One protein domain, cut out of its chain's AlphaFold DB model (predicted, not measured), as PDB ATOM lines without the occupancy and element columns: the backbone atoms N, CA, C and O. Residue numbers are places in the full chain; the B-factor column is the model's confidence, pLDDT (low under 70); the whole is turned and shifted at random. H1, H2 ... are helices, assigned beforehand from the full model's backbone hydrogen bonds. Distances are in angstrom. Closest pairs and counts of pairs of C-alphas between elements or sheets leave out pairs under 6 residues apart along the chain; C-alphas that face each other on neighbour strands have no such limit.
ATOM      1  N   PHE A  70     -27.187  36.234  48.316       52.41
ATOM      2  CA  PHE A  70     -26.543  37.414  48.880       52.41
ATOM      3  C   PHE A  70     -26.382  37.302  50.402       52.41
ATOM      4  O   PHE A  70     -27.204  36.706  51.106       52.41
ATOM      5  N   GLN A  71     -25.330  37.912  50.942       57.00
ATOM      6  CA  GLN A  71     -25.142  38.028  52.389       57.00
ATOM      7  C   GLN A  71     -26.138  39.016  52.992       57.00
ATOM      8  O   GLN A  71     -26.542  39.964  52.343       57.00
ATOM      9  N   GLN A  72     -26.498  38.864  54.268       54.28
ATOM     10  CA  GLN A  72     -27.502  39.717  54.928       54.28
ATOM     11  C   GLN A  72     -27.191  41.231  54.889       54.28
ATOM     12  O   GLN A  72     -28.096  42.042  55.047       54.28
ATOM     13  N   HIS A  73     -25.920  41.602  54.711       57.25
ATOM     14  CA  HIS A  73     -25.441  42.989  54.664       57.25
ATOM     15  C   HIS A  73     -24.936  43.411  53.283       57.25
ATOM     16  O   HIS A  73     -24.496  44.547  53.125       57.25
ATOM     17  N   GLU A  74     -24.931  42.497  52.311       49.84
ATOM     18  CA  GLU A  74     -24.764  42.905  50.922       49.84
ATOM     19  C   GLU A  74     -26.042  43.651  50.553       49.84
ATOM     20  O   GLU A  74     -27.137  43.205  50.878       49.84
ATOM     21  N   TYR A  75     -25.930  44.831  49.964       49.66
ATOM     22  CA  TYR A  75     -27.098  45.431  49.350       49.66
ATOM     23  C   TYR A  75     -27.369  44.659  48.060       49.66
ATOM     24  O   TYR A  75     -26.432  44.251  47.367       49.66
ATOM     25  N   TYR A  76     -28.642  44.458  47.724       43.59
ATOM     26  CA  TYR A  76     -29.034  44.052  46.378       43.59
ATOM     27  C   TYR A  76     -28.771  45.238  45.435       43.59
ATOM     28  O   TYR A  76     -29.677  45.925  44.985       43.59
ATOM     29  N   GLU A  77     -27.497  45.537  45.211       45.19
ATOM     30  CA  GLU A  77     -26.996  46.622  44.378       45.19
ATOM     31  C   GLU A  77     -26.456  46.011  43.091       45.19
ATOM     32  O   GLU A  77     -25.284  46.092  42.745       45.19
ATOM     33  N   LEU A  78     -27.344  45.373  42.342       44.44
ATOM     34  CA  LEU A  78     -27.298  45.651  40.922       44.44
ATOM     35  C   LEU A  78     -28.251  46.830  40.756       44.44
ATOM     36  O   LEU A  78     -29.455  46.614  40.916       44.44
ATOM     37  N   PRO A  79     -27.761  48.059  40.494       47.91
ATOM     38  CA  PRO A  79     -28.606  49.201  40.165       47.91
ATOM     39  C   PRO A  79     -29.221  48.974  38.774       47.91
ATOM     40  O   PRO A  79     -29.011  49.719  37.824       47.91
ATOM     41  N   ARG A  80     -30.021  47.907  38.657       54.81
ATOM     42  CA  ARG A  80     -30.822  47.494  37.502       54.81
ATOM     43  C   ARG A  80     -31.920  48.511  37.177       54.81
ATOM     44  O   ARG A  80     -32.603  48.387  36.172       54.81
ATOM     45  N   ALA A  81     -32.084  49.524  38.026       51.56
ATOM     46  CA  ALA A  81     -32.980  50.654  37.824       51.56
ATOM     47  C   ALA A  81     -32.254  51.955  37.435       51.56
ATOM     48  O   ALA A  81     -32.925  52.906  37.060       51.56
ATOM     49  N   ALA A  82     -30.918  52.027  37.528       58.12
ATOM     50  CA  ALA A  82     -30.195  53.272  37.248       58.12
ATOM     51  C   ALA A  82     -29.830  53.419  35.762       58.12
ATOM     52  O   ALA A  82     -29.668  54.530  35.272       58.12
ATOM     53  N   ILE A  83     -29.718  52.301  35.039       70.25
ATOM     54  CA  ILE A  83     -29.383  52.296  33.614       70.25
ATOM     55  C   ILE A  83     -30.669  52.116  32.812       70.25
ATOM     56  O   ILE A  83     -31.203  51.006  32.723       70.25
ATOM     57  N   GLU A  84     -31.141  53.196  32.198       81.50
ATOM     58  CA  GLU A  84     -32.274  53.138  31.281       81.50
ATOM     59  C   GLU A  84     -31.916  52.327  30.026       81.50
ATOM     60  O   GLU A  84     -30.887  52.532  29.369       81.50
ATOM     61  N   VAL A  85     -32.783  51.369  29.702       83.69
ATOM     62  CA  VAL A  85     -32.683  50.553  28.491       83.69
ATOM     63  C   VAL A  85     -33.682  51.099  27.471       83.69
ATOM     64  O   VAL A  85     -34.879  51.094  27.754       83.69
ATOM     65  N   PRO A  86     -33.234  51.524  26.276       89.25
ATOM     66  CA  PRO A  86     -34.130  51.952  25.210       89.25
ATOM     67  C   PRO A  86     -35.157  50.873  24.845       89.25
ATOM     68  O   PRO A  86     -34.789  49.712  24.642       89.25
ATOM     69  N   ASP A  87     -36.420  51.263  24.667       88.81
ATOM     70  CA  ASP A  87     -37.516  50.343  24.323       88.81
ATOM     71  C   ASP A  87     -37.209  49.503  23.074       88.81
ATOM     72  O   ASP A  87     -37.470  48.305  23.050       88.81
ATOM     73  N   ALA A  88     -36.572  50.102  22.062       87.25
ATOM     74  CA  ALA A  88     -36.174  49.394  20.846       87.25
ATOM     75  C   ALA A  88     -35.206  48.228  21.124       87.25
ATOM     76  O   ALA A  88     -35.297  47.184  20.481       87.25
ATOM     77  N   LEU A  89     -34.297  48.383  22.094       87.12
ATOM     78  CA  LEU A  89     -33.388  47.315  22.509       87.12
ATOM     79  C   LEU A  89     -34.106  46.270  23.352       87.12
ATOM     80  O   LEU A  89     -33.917  45.077  23.119       87.12
ATOM     81  N   ARG A  90     -34.952  46.713  24.290       88.69
ATOM     82  CA  ARG A  90     -35.785  45.831  25.116       88.69
ATOM     83  C   ARG A  90     -36.632  44.903  24.243       88.69
ATOM     84  O   ARG A  90     -36.674  43.696  24.486       88.69
ATOM     85  N   ASP A  91     -37.261  45.461  23.217       88.56
ATOM     86  CA  ASP A  91     -38.153  44.739  22.317       88.56
ATOM     87  C   ASP A  91     -37.377  43.792  21.383       88.56
ATOM     88  O   ASP A  91     -37.855  42.707  21.052       88.56
ATOM     89  N   ALA A  92     -36.137  44.137  21.029       86.75
ATOM     90  CA  ALA A  92     -35.294  43.307  20.173       86.75
ATOM     91  C   ALA A  92     -34.768  42.026  20.858       86.75
ATOM     92  O   ALA A  92     -34.419  41.079  20.157       86.75
ATOM     93  N   VAL A  93     -34.750  41.947  22.200       85.88
ATOM     94  CA  VAL A  93     -34.272  40.757  22.946       85.88
ATOM     95  C   VAL A  93     -35.083  39.506  22.618       85.88
ATOM     96  O   VAL A  93     -34.517  38.433  22.408       85.88
ATOM     97  N   PHE A  94     -36.408  39.646  22.587       86.25
ATOM     98  CA  PHE A  94     -37.325  38.561  22.240       86.25
ATOM     99  C   PHE A  94     -37.923  38.730  20.844       86.25
ATOM    100  O   PHE A  94     -38.710  37.886  20.439       86.25
ATOM    101  N   GLY A  95     -37.564  39.789  20.113       85.94
ATOM    102  CA  GLY A  95     -37.977  40.022  18.734       85.94
ATOM    103  C   GLY A  95     -39.493  39.944  18.533       85.94
ATOM    104  O   GLY A  95     -40.284  40.486  19.306       85.94
ATOM    105  N   GLU A  96     -39.909  39.240  17.480       87.38
ATOM    106  CA  GLU A  96     -41.319  39.109  17.089       87.38
ATOM    107  C   GLU A  96     -42.187  38.430  18.163       87.38
ATOM    108  O   GLU A  96     -43.388  38.693  18.253       87.38
ATOM    109  N   GLN A  97     -41.596  37.586  19.016       88.38
ATOM    110  CA  GLN A  97     -42.314  36.857  20.059       88.38
ATOM    111  C   GLN A  97     -42.940  37.800  21.088       88.38
ATOM    112  O   GLN A  97     -44.060  37.550  21.534       88.38
ATOM    113  N   LEU A  98     -42.269  38.908  21.419       86.94
ATOM    114  CA  LEU A  98     -42.821  39.900  22.340       86.94
ATOM    115  C   LEU A  98     -44.085  40.553  21.770       86.94
ATOM    116  O   LEU A  98     -45.062  40.737  22.494       86.94
ATOM    117  N   GLY A  99     -44.100  40.833  20.464       87.50
ATOM    118  CA  GLY A  99     -45.281  41.343  19.768       87.50
ATOM    119  C   GLY A  99     -46.458  40.367  19.824       87.50
ATOM    120  O   GLY A  99     -47.582  40.773  20.112       87.50
ATOM    121  N   LEU A 100     -46.196  39.069  19.636       90.06
ATOM    122  CA  LEU A 100     -47.219  38.026  19.765       90.06
ATOM    123  C   LEU A 100     -47.770  37.926  21.193       90.06
ATOM    124  O   LEU A 100     -48.970  37.732  21.374       90.06
ATOM    125  N   TRP A 101     -46.921  38.069  22.212       89.94
ATOM    126  CA  TRP A 101     -47.355  38.029  23.610       89.94
ATOM    127  C   TRP A 101     -48.144  39.274  24.019       89.94
ATOM    128  O   TRP A 101     -49.162  39.135  24.694       89.94
ATOM    129  N   ARG A 102     -47.752  40.466  23.554       91.19
ATOM    130  CA  ARG A 102     -48.537  41.701  23.729       91.19
ATOM    131  C   ARG A 102     -49.905  41.588  23.056       91.19
ATOM    132  O   ARG A 102     -50.919  41.843  23.693       91.19
ATOM    133  N   ALA A 103     -49.952  41.094  21.819       90.00
ATOM    134  CA  ALA A 103     -51.216  40.843  21.129       90.00
ATOM    135  C   ALA A 103     -52.089  39.815  21.872       90.00
ATOM    136  O   ALA A 103     -53.305  39.967  21.937       90.00
ATOM    137  N   ALA A 104     -51.479  38.784  22.468       85.88
ATOM    138  CA  ALA A 104     -52.195  37.805  23.280       85.88
ATOM    139  C   ALA A 104     -52.726  38.390  24.600       85.88
ATOM    140  O   ALA A 104     -53.791  37.959  25.038       85.88
ATOM    141  N   ARG A 105     -52.014  39.347  25.217       87.19
ATOM    142  CA  ARG A 105     -52.466  40.110  26.395       87.19
ATOM    143  C   ARG A 105     -53.691  40.957  26.084       87.19
ATOM    144  O   ARG A 105     -54.623  40.965  26.880       87.19
ATOM    145  N   ASP A 106     -53.690  41.619  24.933       85.12
ATOM    146  CA  ASP A 106     -54.765  42.529  24.526       85.12
ATOM    147  C   ASP A 106     -55.988  41.789  23.943       85.12
ATOM    148  O   ASP A 106     -57.029  42.397  23.694       85.12
ATOM    149  N   ALA A 107     -55.882  40.473  23.725       84.50
ATOM    150  CA  ALA A 107     -56.987  39.640  23.267       84.50
ATOM    151  C   ALA A 107     -58.045  39.438  24.365       84.50
ATOM    152  O   ALA A 107     -57.716  39.256  25.538       84.50
ATOM    153  N   GLU A 108     -59.320  39.401  23.964       74.44
ATOM    154  CA  GLU A 108     -60.440  39.159  24.877       74.44
ATOM    155  C   GLU A 108     -60.281  37.837  25.644       74.44
ATOM    156  O   GLU A 108     -59.861  36.810  25.103       74.44
ATOM    157  N   GLY A 109     -60.632  37.879  26.925       73.06
ATOM    158  CA  GLY A 109     -60.617  36.744  27.833       73.06
ATOM    159  C   GLY A 109     -61.183  37.137  29.192       73.06
ATOM    160  O   GLY A 109     -61.388  38.316  29.488       73.06
ATOM    161  N   ASP A 110     -61.441  36.128  30.006       81.31
ATOM    162  CA  ASP A 110     -61.875  36.234  31.393       81.31
ATOM    163  C   ASP A 110     -60.885  37.115  32.183       81.31
ATOM    164  O   ASP A 110     -59.686  37.125  31.889       81.31
ATOM    165  N   GLU A 111     -61.346  37.824  33.216       77.44
ATOM    166  CA  GLU A 111     -60.502  38.724  34.026       77.44
ATOM    167  C   GLU A 111     -59.249  38.018  34.580       77.44
ATOM    168  O   GLU A 111     -58.130  38.504  34.409       77.44
ATOM    169  N   ASP A 112     -59.429  36.801  35.095       71.88
ATOM    170  CA  ASP A 112     -58.374  35.893  35.555       71.88
ATOM    171  C   ASP A 112     -57.362  35.494  34.468       71.88
ATOM    172  O   ASP A 112     -56.247  35.062  34.774       71.88
ATOM    173  N   GLU A 113     -57.766  35.478  33.199       72.12
ATOM    174  CA  GLU A 113     -56.890  35.147  32.073       72.12
ATOM    175  C   GLU A 113     -56.130  36.388  31.609       72.12
ATOM    176  O   GLU A 113     -54.927  36.305  31.341       72.12
ATOM    177  N   ARG A 114     -56.806  37.539  31.582       78.88
ATOM    178  CA  ARG A 114     -56.210  38.836  31.264       78.88
ATOM    179  C   ARG A 114     -55.101  39.195  32.250       78.88
ATOM    180  O   ARG A 114     -53.991  39.469  31.808       78.88
ATOM    181  N   GLU A 115     -55.355  39.081  33.554       76.94
ATOM    182  CA  GLU A 115     -54.361  39.359  34.603       76.94
ATOM    183  C   GLU A 115     -53.105  38.484  34.438       76.94
ATOM    184  O   GLU A 115     -51.975  38.966  34.482       76.94
ATOM    185  N   LYS A 116     -53.280  37.187  34.150       73.50
ATOM    186  CA  LYS A 116     -52.150  36.267  33.931       73.50
ATOM    187  C   LYS A 116     -51.327  36.635  32.701       73.50
ATOM    188  O   LYS A 116     -50.102  36.521  32.736       73.50
ATOM    189  N   LYS A 117     -51.988  37.017  31.605       80.56
ATOM    190  CA  LYS A 117     -51.313  37.436  30.371       80.56
ATOM    191  C   LYS A 117     -50.562  38.748  30.579       80.56
ATOM    192  O   LYS A 117     -49.431  38.864  30.119       80.56
ATOM    193  N   GLU A 118     -51.158  39.688  31.304       84.50
ATOM    194  CA  GLU A 118     -50.548  40.965  31.676       84.50
ATOM    195  C   GLU A 118     -49.299  40.752  32.532       84.50
ATOM    196  O   GLU A 118     -48.206  41.105  32.092       84.50
ATOM    197  N   SER A 119     -49.416  40.033  33.653       79.75
ATOM    198  CA  SER A 119     -48.271  39.717  34.521       79.75
ATOM    199  C   SER A 119     -47.155  38.968  33.785       79.75
ATOM    200  O   SER A 119     -45.974  39.173  34.058       79.75
ATOM    201  N   PHE A 120     -47.501  38.074  32.850       87.06
ATOM    202  CA  PHE A 120     -46.501  37.378  32.043       87.06
ATOM    203  C   PHE A 120     -45.750  38.337  31.114       87.06
ATOM    204  O   PHE A 120     -44.524  38.273  31.058       87.06
ATOM    205  N   VAL A 121     -46.461  39.212  30.398       88.12
ATOM    206  CA  VAL A 121     -45.836  40.192  29.496       88.12
ATOM    207  C   VAL A 121     -44.956  41.160  30.281       88.12
ATOM    208  O   VAL A 121     -43.799  41.337  29.910       88.12
ATOM    209  N   GLU A 122     -45.444  41.696  31.399       87.31
ATOM    210  CA  GLU A 122     -44.658  42.566  32.281       87.31
ATOM    211  C   GLU A 122     -43.376  41.882  32.769       87.31
ATOM    212  O   GLU A 122     -42.286  42.452  32.714       87.31
ATOM    213  N   LEU A 123     -43.478  40.619  33.196       85.88
ATOM    214  CA  LEU A 123     -42.328  39.845  33.651       85.88
ATOM    215  C   LEU A 123     -41.308  39.614  32.528       85.88
ATOM    216  O   LEU A 123     -40.100  39.694  32.758       85.88
ATOM    217  N   VAL A 124     -41.772  39.314  31.314       86.69
ATOM    218  CA  VAL A 124     -40.908  39.126  30.142       86.69
ATOM    219  C   VAL A 124     -40.192  40.428  29.775       86.69
ATOM    220  O   VAL A 124     -38.988  40.404  29.524       86.69
ATOM    221  N   GLU A 125     -40.899  41.557  29.773       88.06
ATOM    222  CA  GLU A 125     -40.319  42.878  29.499       88.06
ATOM    223  C   GLU A 125     -39.314  43.300  30.572       88.06
ATOM    224  O   GLU A 125     -38.267  43.869  30.268       88.06
ATOM    225  N   TRP A 126     -39.578  42.958  31.831       84.94
ATOM    226  CA  TRP A 126     -38.606  43.139  32.898       84.94
ATOM    227  C   TRP A 126     -37.363  42.261  32.687       84.94
ATOM    228  O   TRP A 126     -36.230  42.726  32.832       84.94
ATOM    229  N   PHE A 127     -37.537  41.001  32.277       84.44
ATOM    230  CA  PHE A 127     -36.410  40.108  32.008       84.44
ATOM    231  C   PHE A 127     -35.530  40.570  30.845       84.44
ATOM    232  O   PHE A 127     -34.315  40.381  30.918       84.44
ATOM    233  N   SER A 128     -36.082  41.177  29.789       86.94
ATOM    234  CA  SER A 128     -35.251  41.702  28.697       86.94
ATOM    235  C   SER A 128     -34.354  42.846  29.164       86.94
ATOM    236  O   SER A 128     -33.172  42.864  28.811       86.94
ATOM    237  N   VAL A 129     -34.856  43.731  30.031       85.75
ATOM    238  CA  VAL A 129     -34.046  44.773  30.686       85.75
ATOM    239  C   VAL A 129     -32.916  44.148  31.506       85.75
ATOM    240  O   VAL A 129     -31.749  44.503  31.318       85.75
ATOM    241  N   VAL A 130     -33.232  43.163  32.355       81.31
ATOM    242  CA  VAL A 130     -32.236  42.481  33.200       81.31
ATOM    243  C   VAL A 130     -31.148  41.818  32.360       81.31
ATOM    244  O   VAL A 130     -29.967  41.951  32.669       81.31
ATOM    245  N   LEU A 131     -31.518  41.120  31.283       82.25
ATOM    246  CA  LEU A 131     -30.555  40.448  30.415       82.25
ATOM    247  C   LEU A 131     -29.597  41.440  29.741       82.25
ATOM    248  O   LEU A 131     -28.390  41.183  29.682       82.25
ATOM    249  N   LEU A 132     -30.118  42.570  29.257       81.25
ATOM    250  CA  LEU A 132     -29.317  43.621  28.630       81.25
ATOM    251  C   LEU A 132     -28.373  44.282  29.638       81.25
ATOM    252  O   LEU A 132     -27.197  44.468  29.334       81.25
ATOM    253  N   GLN A 133     -28.821  44.566  30.856       79.56
ATOM    254  CA  GLN A 133     -27.964  45.152  31.890       79.56
ATOM    255  C   GLN A 133     -26.902  44.167  32.401       79.56
ATOM    256  O   GLN A 133     -25.729  44.522  32.497       79.56
ATOM    257  N   ASP A 134     -27.266  42.906  32.652       75.81
ATOM    258  CA  ASP A 134     -26.323  41.871  33.101       75.81
ATOM    259  C   ASP A 134     -25.219  41.613  32.053       75.81
ATOM    260  O   ASP A 134     -24.105  41.212  32.393       75.81
ATOM    261  N   SER A 135     -25.496  41.867  30.769       73.81
ATOM    262  CA  SER A 135     -24.507  41.746  29.691       73.81
ATOM    263  C   SER A 135     -23.427  42.842  29.689       73.81
ATOM    264  O   SER A 135     -22.405  42.693  29.013       73.81
ATOM    265  N   LEU A 136     -23.612  43.920  30.462       71.44
ATOM    266  CA  LEU A 136     -22.619  44.985  30.626       71.44
ATOM    267  C   LEU A 136     -21.442  44.557  31.518       71.44
ATOM    268  O   LEU A 136     -20.336  45.067  31.346       71.44
ATOM    269  N   VAL A 137     -21.655  43.601  32.431       64.38
ATOM    270  CA  VAL A 137     -20.656  43.172  33.420       64.38
ATOM    271  C   VAL A 137     -19.492  42.442  32.741       64.38
ATOM    272  O   VAL A 137     -19.656  41.384  32.126       64.38
ATOM    273  N   GLU A 138     -18.278  42.978  32.898       53.06
ATOM    274  CA  GLU A 138     -17.071  42.506  32.205       53.06
ATOM    275  C   GLU A 138     -16.726  41.028  32.475       53.06
ATOM    276  O   GLU A 138     -16.158  40.363  31.609       53.06
ATOM    277  N   GLY A 139     -17.140  40.461  33.612       45.72
ATOM    278  CA  GLY A 139     -16.923  39.048  33.954       45.72
ATOM    279  C   GLY A 139     -17.746  38.035  33.145       45.72
ATOM    280  O   GLY A 139     -17.459  36.842  33.203       45.72
ATOM    281  N   MET A 140     -18.744  38.473  32.369       48.19
ATOM    282  CA  MET A 140     -19.592  37.598  31.545       48.19
ATOM    283  C   MET A 140     -19.212  37.664  30.060       48.19
ATOM    284  O   MET A 140     -20.049  37.909  29.191       48.19
ATOM    285  N   ALA A 141     -17.925  37.443  29.770       41.25
ATOM    286  CA  ALA A 141     -17.347  37.511  28.424       41.25
ATOM    287  C   ALA A 141     -18.109  36.682  27.371       41.25
ATOM    288  O   ALA A 141     -18.336  37.174  26.268       41.25
ATOM    289  N   ASP A 142     -18.604  35.499  27.742       48.94
ATOM    290  CA  ASP A 142     -19.343  34.608  26.837       48.94
ATOM    291  C   ASP A 142     -20.754  35.109  26.480       48.94
ATOM    292  O   ASP A 142     -21.318  34.704  25.464       48.94
ATOM    293  N   ARG A 143     -21.341  36.020  27.274       50.50
ATOM    294  CA  ARG A 143     -22.675  36.594  27.000       50.50
ATOM    295  C   ARG A 143     -22.630  37.835  26.116       50.50
ATOM    296  O   ARG A 143     -23.659  38.203  25.558       50.50
ATOM    297  N   ARG A 144     -21.451  38.444  25.935       53.28
ATOM    298  CA  ARG A 144     -21.270  39.623  25.068       53.28
ATOM    299  C   ARG A 144     -21.647  39.324  23.615       53.28
ATOM    300  O   ARG A 144     -22.127  40.209  22.922       53.28
ATOM    301  N   GLY A 145     -21.483  38.073  23.177       58.00
ATOM    302  CA  GLY A 145     -21.885  37.631  21.841       58.00
ATOM    303  C   GLY A 145     -23.399  37.533  21.637       58.00
ATOM    304  O   GLY A 145     -23.854  37.662  20.511       58.00
ATOM    305  N   MET A 146     -24.190  37.352  22.703       66.75
ATOM    306  CA  MET A 146     -25.633  37.099  22.581       66.75
ATOM    307  C   MET A 146     -26.419  38.334  22.118       66.75
ATOM    308  O   MET A 146     -27.425  38.188  21.432       66.75
ATOM    309  N   PHE A 147     -25.955  39.538  22.468       76.75
ATOM    310  CA  PHE A 147     -26.616  40.800  22.116       76.75
ATOM    311  C   PHE A 147     -25.807  41.683  21.163       76.75
ATOM    312  O   PHE A 147     -26.300  42.721  20.737       76.75
ATOM    313  N   ALA A 148     -24.591  41.273  20.786       70.12
ATOM    314  CA  ALA A 148     -23.739  42.034  19.869       70.12
ATOM    315  C   ALA A 148     -24.402  42.302  18.506       70.12
ATOM    316  O   ALA A 148     -24.102  43.309  17.870       70.12
ATOM    317  N   GLU A 149     -25.300  41.415  18.075       75.38
ATOM    318  CA  GLU A 149     -26.026  41.521  16.808       75.38
ATOM    319  C   GLU A 149     -27.289  42.395  16.906       75.38
ATOM    320  O   GLU A 149     -27.882  42.721  15.878       75.38
ATOM    321  N   LEU A 150     -27.702  42.806  18.114       81.25
ATOM    322  CA  LEU A 150     -28.863  43.676  18.280       81.25
ATOM    323  C   LEU A 150     -28.543  45.098  17.783       81.25
ATOM    324  O   LEU A 150     -27.568  45.713  18.239       81.25
ATOM    325  N   PRO A 151     -29.367  45.669  16.885       79.12
ATOM    326  CA  PRO A 151     -29.168  47.027  16.394       79.12
ATOM    327  C   PRO A 151     -29.133  48.043  17.540       79.12
ATOM    328  O   PRO A 151     -30.019  48.065  18.386       79.12
ATOM    329  N   GLY A 152     -28.103  48.890  17.575       79.75
ATOM    330  CA  GLY A 152     -27.950  49.930  18.599       79.75
ATOM    331  C   GLY A 152     -27.394  49.445  19.944       79.75
ATOM    332  O   GLY A 152     -27.025  50.276  20.770       79.75
ATOM    333  N   TYR A 153     -27.239  48.133  20.162       82.50
ATOM    334  CA  TYR A 153     -26.759  47.607  21.445       82.50
ATOM    335  C   TYR A 153     -25.309  48.013  21.720       82.50
ATOM    336  O   TYR A 153     -24.992  48.468  22.815       82.50
ATOM    337  N   ALA A 154     -24.428  47.924  20.718       78.88
ATOM    338  CA  ALA A 154     -23.033  48.338  20.864       78.88
ATOM    339  C   ALA A 154     -22.896  49.834  21.204       78.88
ATOM    340  O   ALA A 154     -22.038  50.203  22.000       78.88
ATOM    341  N   GLN A 155     -23.760  50.678  20.630       80.75
ATOM    342  CA  GLN A 155     -23.784  52.126  20.863       80.75
ATOM    343  C   GLN A 155     -24.310  52.450  22.261       80.75
ATOM    344  O   GLN A 155     -23.661  53.187  22.993       80.75
ATOM    345  N   TRP A 156     -25.431  51.841  22.660       83.38
ATOM    346  CA  TRP A 156     -25.978  51.969  24.012       83.38
ATOM    347  C   TRP A 156     -24.980  51.482  25.067       83.38
ATOM    348  O   TRP A 156     -24.666  52.210  26.001       83.38
ATOM    349  N   ARG A 157     -24.385  50.301  24.872       77.12
ATOM    350  CA  ARG A 157     -23.349  49.760  25.759       77.12
ATOM    351  C   ARG A 157     -22.147  50.698  25.867       77.12
ATOM    352  O   ARG A 157     -21.631  50.889  26.962       77.12
ATOM    353  N   ALA A 158     -21.676  51.244  24.747       74.00
ATOM    354  CA  ALA A 158     -20.556  52.180  24.742       74.00
ATOM    355  C   ALA A 158     -20.905  53.505  25.433       74.00
ATOM    356  O   ALA A 158     -20.049  54.045  26.118       74.00
ATOM    357  N   ALA A 159     -22.139  53.999  25.300       75.94
ATOM    358  CA  ALA A 159     -22.607  55.185  26.013       75.94
ATOM    359  C   ALA A 159     -22.657  54.938  27.527       75.94
ATOM    360  O   ALA A 159     -22.088  55.711  28.285       75.94
ATOM    361  N   VAL A 160     -23.240  53.815  27.954       73.31
ATOM    362  CA  VAL A 160     -23.340  53.453  29.375       73.31
ATOM    363  C   VAL A 160     -21.961  53.236  29.999       73.31
ATOM    364  O   VAL A 160     -21.693  53.749  31.074       73.31
ATOM    365  N   LEU A 161     -21.066  52.489  29.341       69.94
ATOM    366  CA  LEU A 161     -19.723  52.205  29.870       69.94
ATOM    367  C   LEU A 161     -18.724  53.352  29.668       69.94
ATOM    368  O   LEU A 161     -17.713  53.408  30.362       69.94
ATOM    369  N   GLY A 162     -18.969  54.220  28.687       62.50
ATOM    370  CA  GLY A 162     -18.179  55.423  28.431       62.50
ATOM    371  C   GLY A 162     -18.481  56.549  29.417       62.50
ATOM    372  O   GLY A 162     -17.662  57.452  29.566       62.50
ATOM    373  N   ASP A 163     -19.611  56.467  30.119       58.69
ATOM    374  CA  ASP A 163     -19.992  57.372  31.196       58.69
ATOM    375  C   ASP A 163     -19.348  56.933  32.525       58.69
ATOM    376  O   ASP A 163     -19.976  56.392  33.437       58.69
ATOM    377  N   ALA A 164     -18.026  57.102  32.611       50.00
ATOM    378  CA  ALA A 164     -17.270  56.817  33.832       50.00
ATOM    379  C   ALA A 164     -17.727  57.697  35.015       50.00
ATOM    380  O   ALA A 164     -17.618  57.279  36.170       50.00
ATOM    381  N   GLU A 165     -18.272  58.886  34.728       47.75
ATOM    382  CA  GLU A 165     -18.821  59.806  35.724       47.75
ATOM    383  C   GLU A 165     -20.111  59.259  36.347       47.75
ATOM    384  O   GLU A 165     -20.236  59.312  37.569       47.75
ATOM    385  N   PHE A 166     -21.005  58.633  35.571       54.53
ATOM    386  CA  PHE A 166     -22.210  57.977  36.098       54.53
ATOM    387  C   PHE A 166     -21.896  56.884  37.132       54.53
ATOM    388  O   PHE A 166     -22.490  56.857  38.211       54.53
ATOM    389  N   PHE A 167     -20.934  55.997  36.849       49.19
ATOM    390  CA  PHE A 167     -20.547  54.946  37.800       49.19
ATOM    391  C   PHE A 167     -19.863  55.517  39.045       49.19
ATOM    392  O   PHE A 167     -20.104  55.030  40.151       49.19
ATOM    393  N   GLU A 168     -19.051  56.567  38.901       47.28
ATOM    394  CA  GLU A 168     -18.506  57.278  40.055       47.28
ATOM    395  C   GLU A 168     -19.600  57.978  40.877       47.28
ATOM    396  O   GLU A 168     -19.546  57.942  42.104       47.28
ATOM    397  N   GLU A 169     -20.589  58.605  40.246       51.09
ATOM    398  CA  GLU A 169     -21.651  59.356  40.915       51.09
ATOM    399  C   GLU A 169     -22.677  58.442  41.603       51.09
ATOM    400  O   GLU A 169     -23.033  58.687  42.756       51.09
ATOM    401  N   GLU A 170     -23.073  57.330  40.980       50.59
ATOM    402  CA  GLU A 170     -23.872  56.281  41.633       50.59
ATOM    403  C   GLU A 170     -23.091  55.598  42.764       50.59
ATOM    404  O   GLU A 170     -23.630  55.408  43.855       50.59
ATOM    405  N   SER A 171     -21.788  55.335  42.593       45.12
ATOM    406  CA  SER A 171     -20.966  54.800  43.693       45.12
ATOM    407  C   SER A 171     -20.842  55.766  44.881       45.12
ATOM    408  O   SER A 171     -20.667  55.325  46.015       45.12
ATOM    409  N   LYS A 172     -20.971  57.083  44.643       46.88
ATOM    410  CA  LYS A 172     -21.025  58.124  45.685       46.88
ATOM    411  C   LYS A 172     -22.401  58.187  46.370       46.88
ATOM    412  O   LYS A 172     -22.473  58.648  47.511       46.88
ATOM    413  N   LYS A 173     -23.481  57.721  45.720       46.91
ATOM    414  CA  LYS A 173     -24.824  57.566  46.325       46.91
ATOM    415  C   LYS A 173     -24.918  56.321  47.208       46.91
ATOM    416  O   LYS A 173     -25.666  56.336  48.191       46.91
ATOM    417  N   CYS A 174     -24.129  55.283  46.926       39.78
ATOM    418  CA  CYS A 174     -23.898  54.192  47.868       39.78
ATOM    419  C   CYS A 174     -23.209  54.770  49.109       39.78
ATOM    420  O   CYS A 174     -22.052  55.190  49.061       39.78
ATOM    421  N   LYS A 175     -23.920  54.834  50.245       43.50
ATOM    422  CA  LYS A 175     -23.318  55.310  51.497       43.50
ATOM    423  C   LYS A 175     -22.063  54.474  51.757       43.50
ATOM    424  O   LYS A 175     -22.192  53.251  51.860       43.50
ATOM    425  N   PRO A 176     -20.872  55.089  51.900       49.03
ATOM    426  CA  PRO A 176     -19.693  54.335  52.272       49.03
ATOM    427  C   PRO A 176     -20.018  53.595  53.564       49.03
ATOM    428  O   PRO A 176     -20.567  54.179  54.507       49.03
TER     429      PRO A 176
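AT A GLANCE: This is residues 70 to 176 of the 385 residues of the protein "Hypothetical protein" of Phaeomonas parva (UniProt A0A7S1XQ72). A long helical hairpin, H2 folded back on H3, has H1 crossing the later part of H3, while H4, H5 and H6 trail loosely beyond. The 107 printed residues include six named helices, H1 to H6 in order, and no named strand: all helix. The whole is loose, radius of gyration of the C-alphas 16.9 A, spanning 50 by 36 by 23 A.

IN THESE COORDINATES: After unnamed residues 70 to 86, H1 spans 87 to 94, from C-alpha 87 at (-37.516, 50.343, 24.323). H2 is 96 to 106, H3 111 to 134 (34.3 A), H4 141 to 147, H5 153 to 162, and H6 164 to 173, ending at C-alpha 173 (-24.824, 57.566, 46.325).

HOW THE PARTS SIT: H1 touches residues 125 to 132 of H3 alone, about perpendicular at 80 degrees; the closest C-alphas, Arg 90 and Ser 128, are 5.5 A apart. The hairpin H2 and H3 touch through residues 114 to 121 of H3 alone, opposite ways at a shallow tilt of 30 degrees; closest C-alphas Arg 105 and Lys 117, 4.9 A. H4 is close to H3 but not clearly touching, closest C-alphas Leu 132 and Phe 147, 7.6 A. H5 is likewise close to H1, Leu 89 and Tyr 153, 6.7 A between C-alphas. H5 and H6 meet only through their link. Every O i to N i+4 pair is within hydrogen-bond range in H2, H5 and H6; H1 has 3 of 4, H3 19 of 20, H4 0 of 3 but 2 of 4 O i to N i+3 pairs.

THE WHOLE: The farthest C-alphas, Glu 108 and Pro 176, are 51.4 A apart. The printed part has no cut, and no link is long. pLDDT is under 70 at residues 70 to 82, 137 to 146 and 161 to 176.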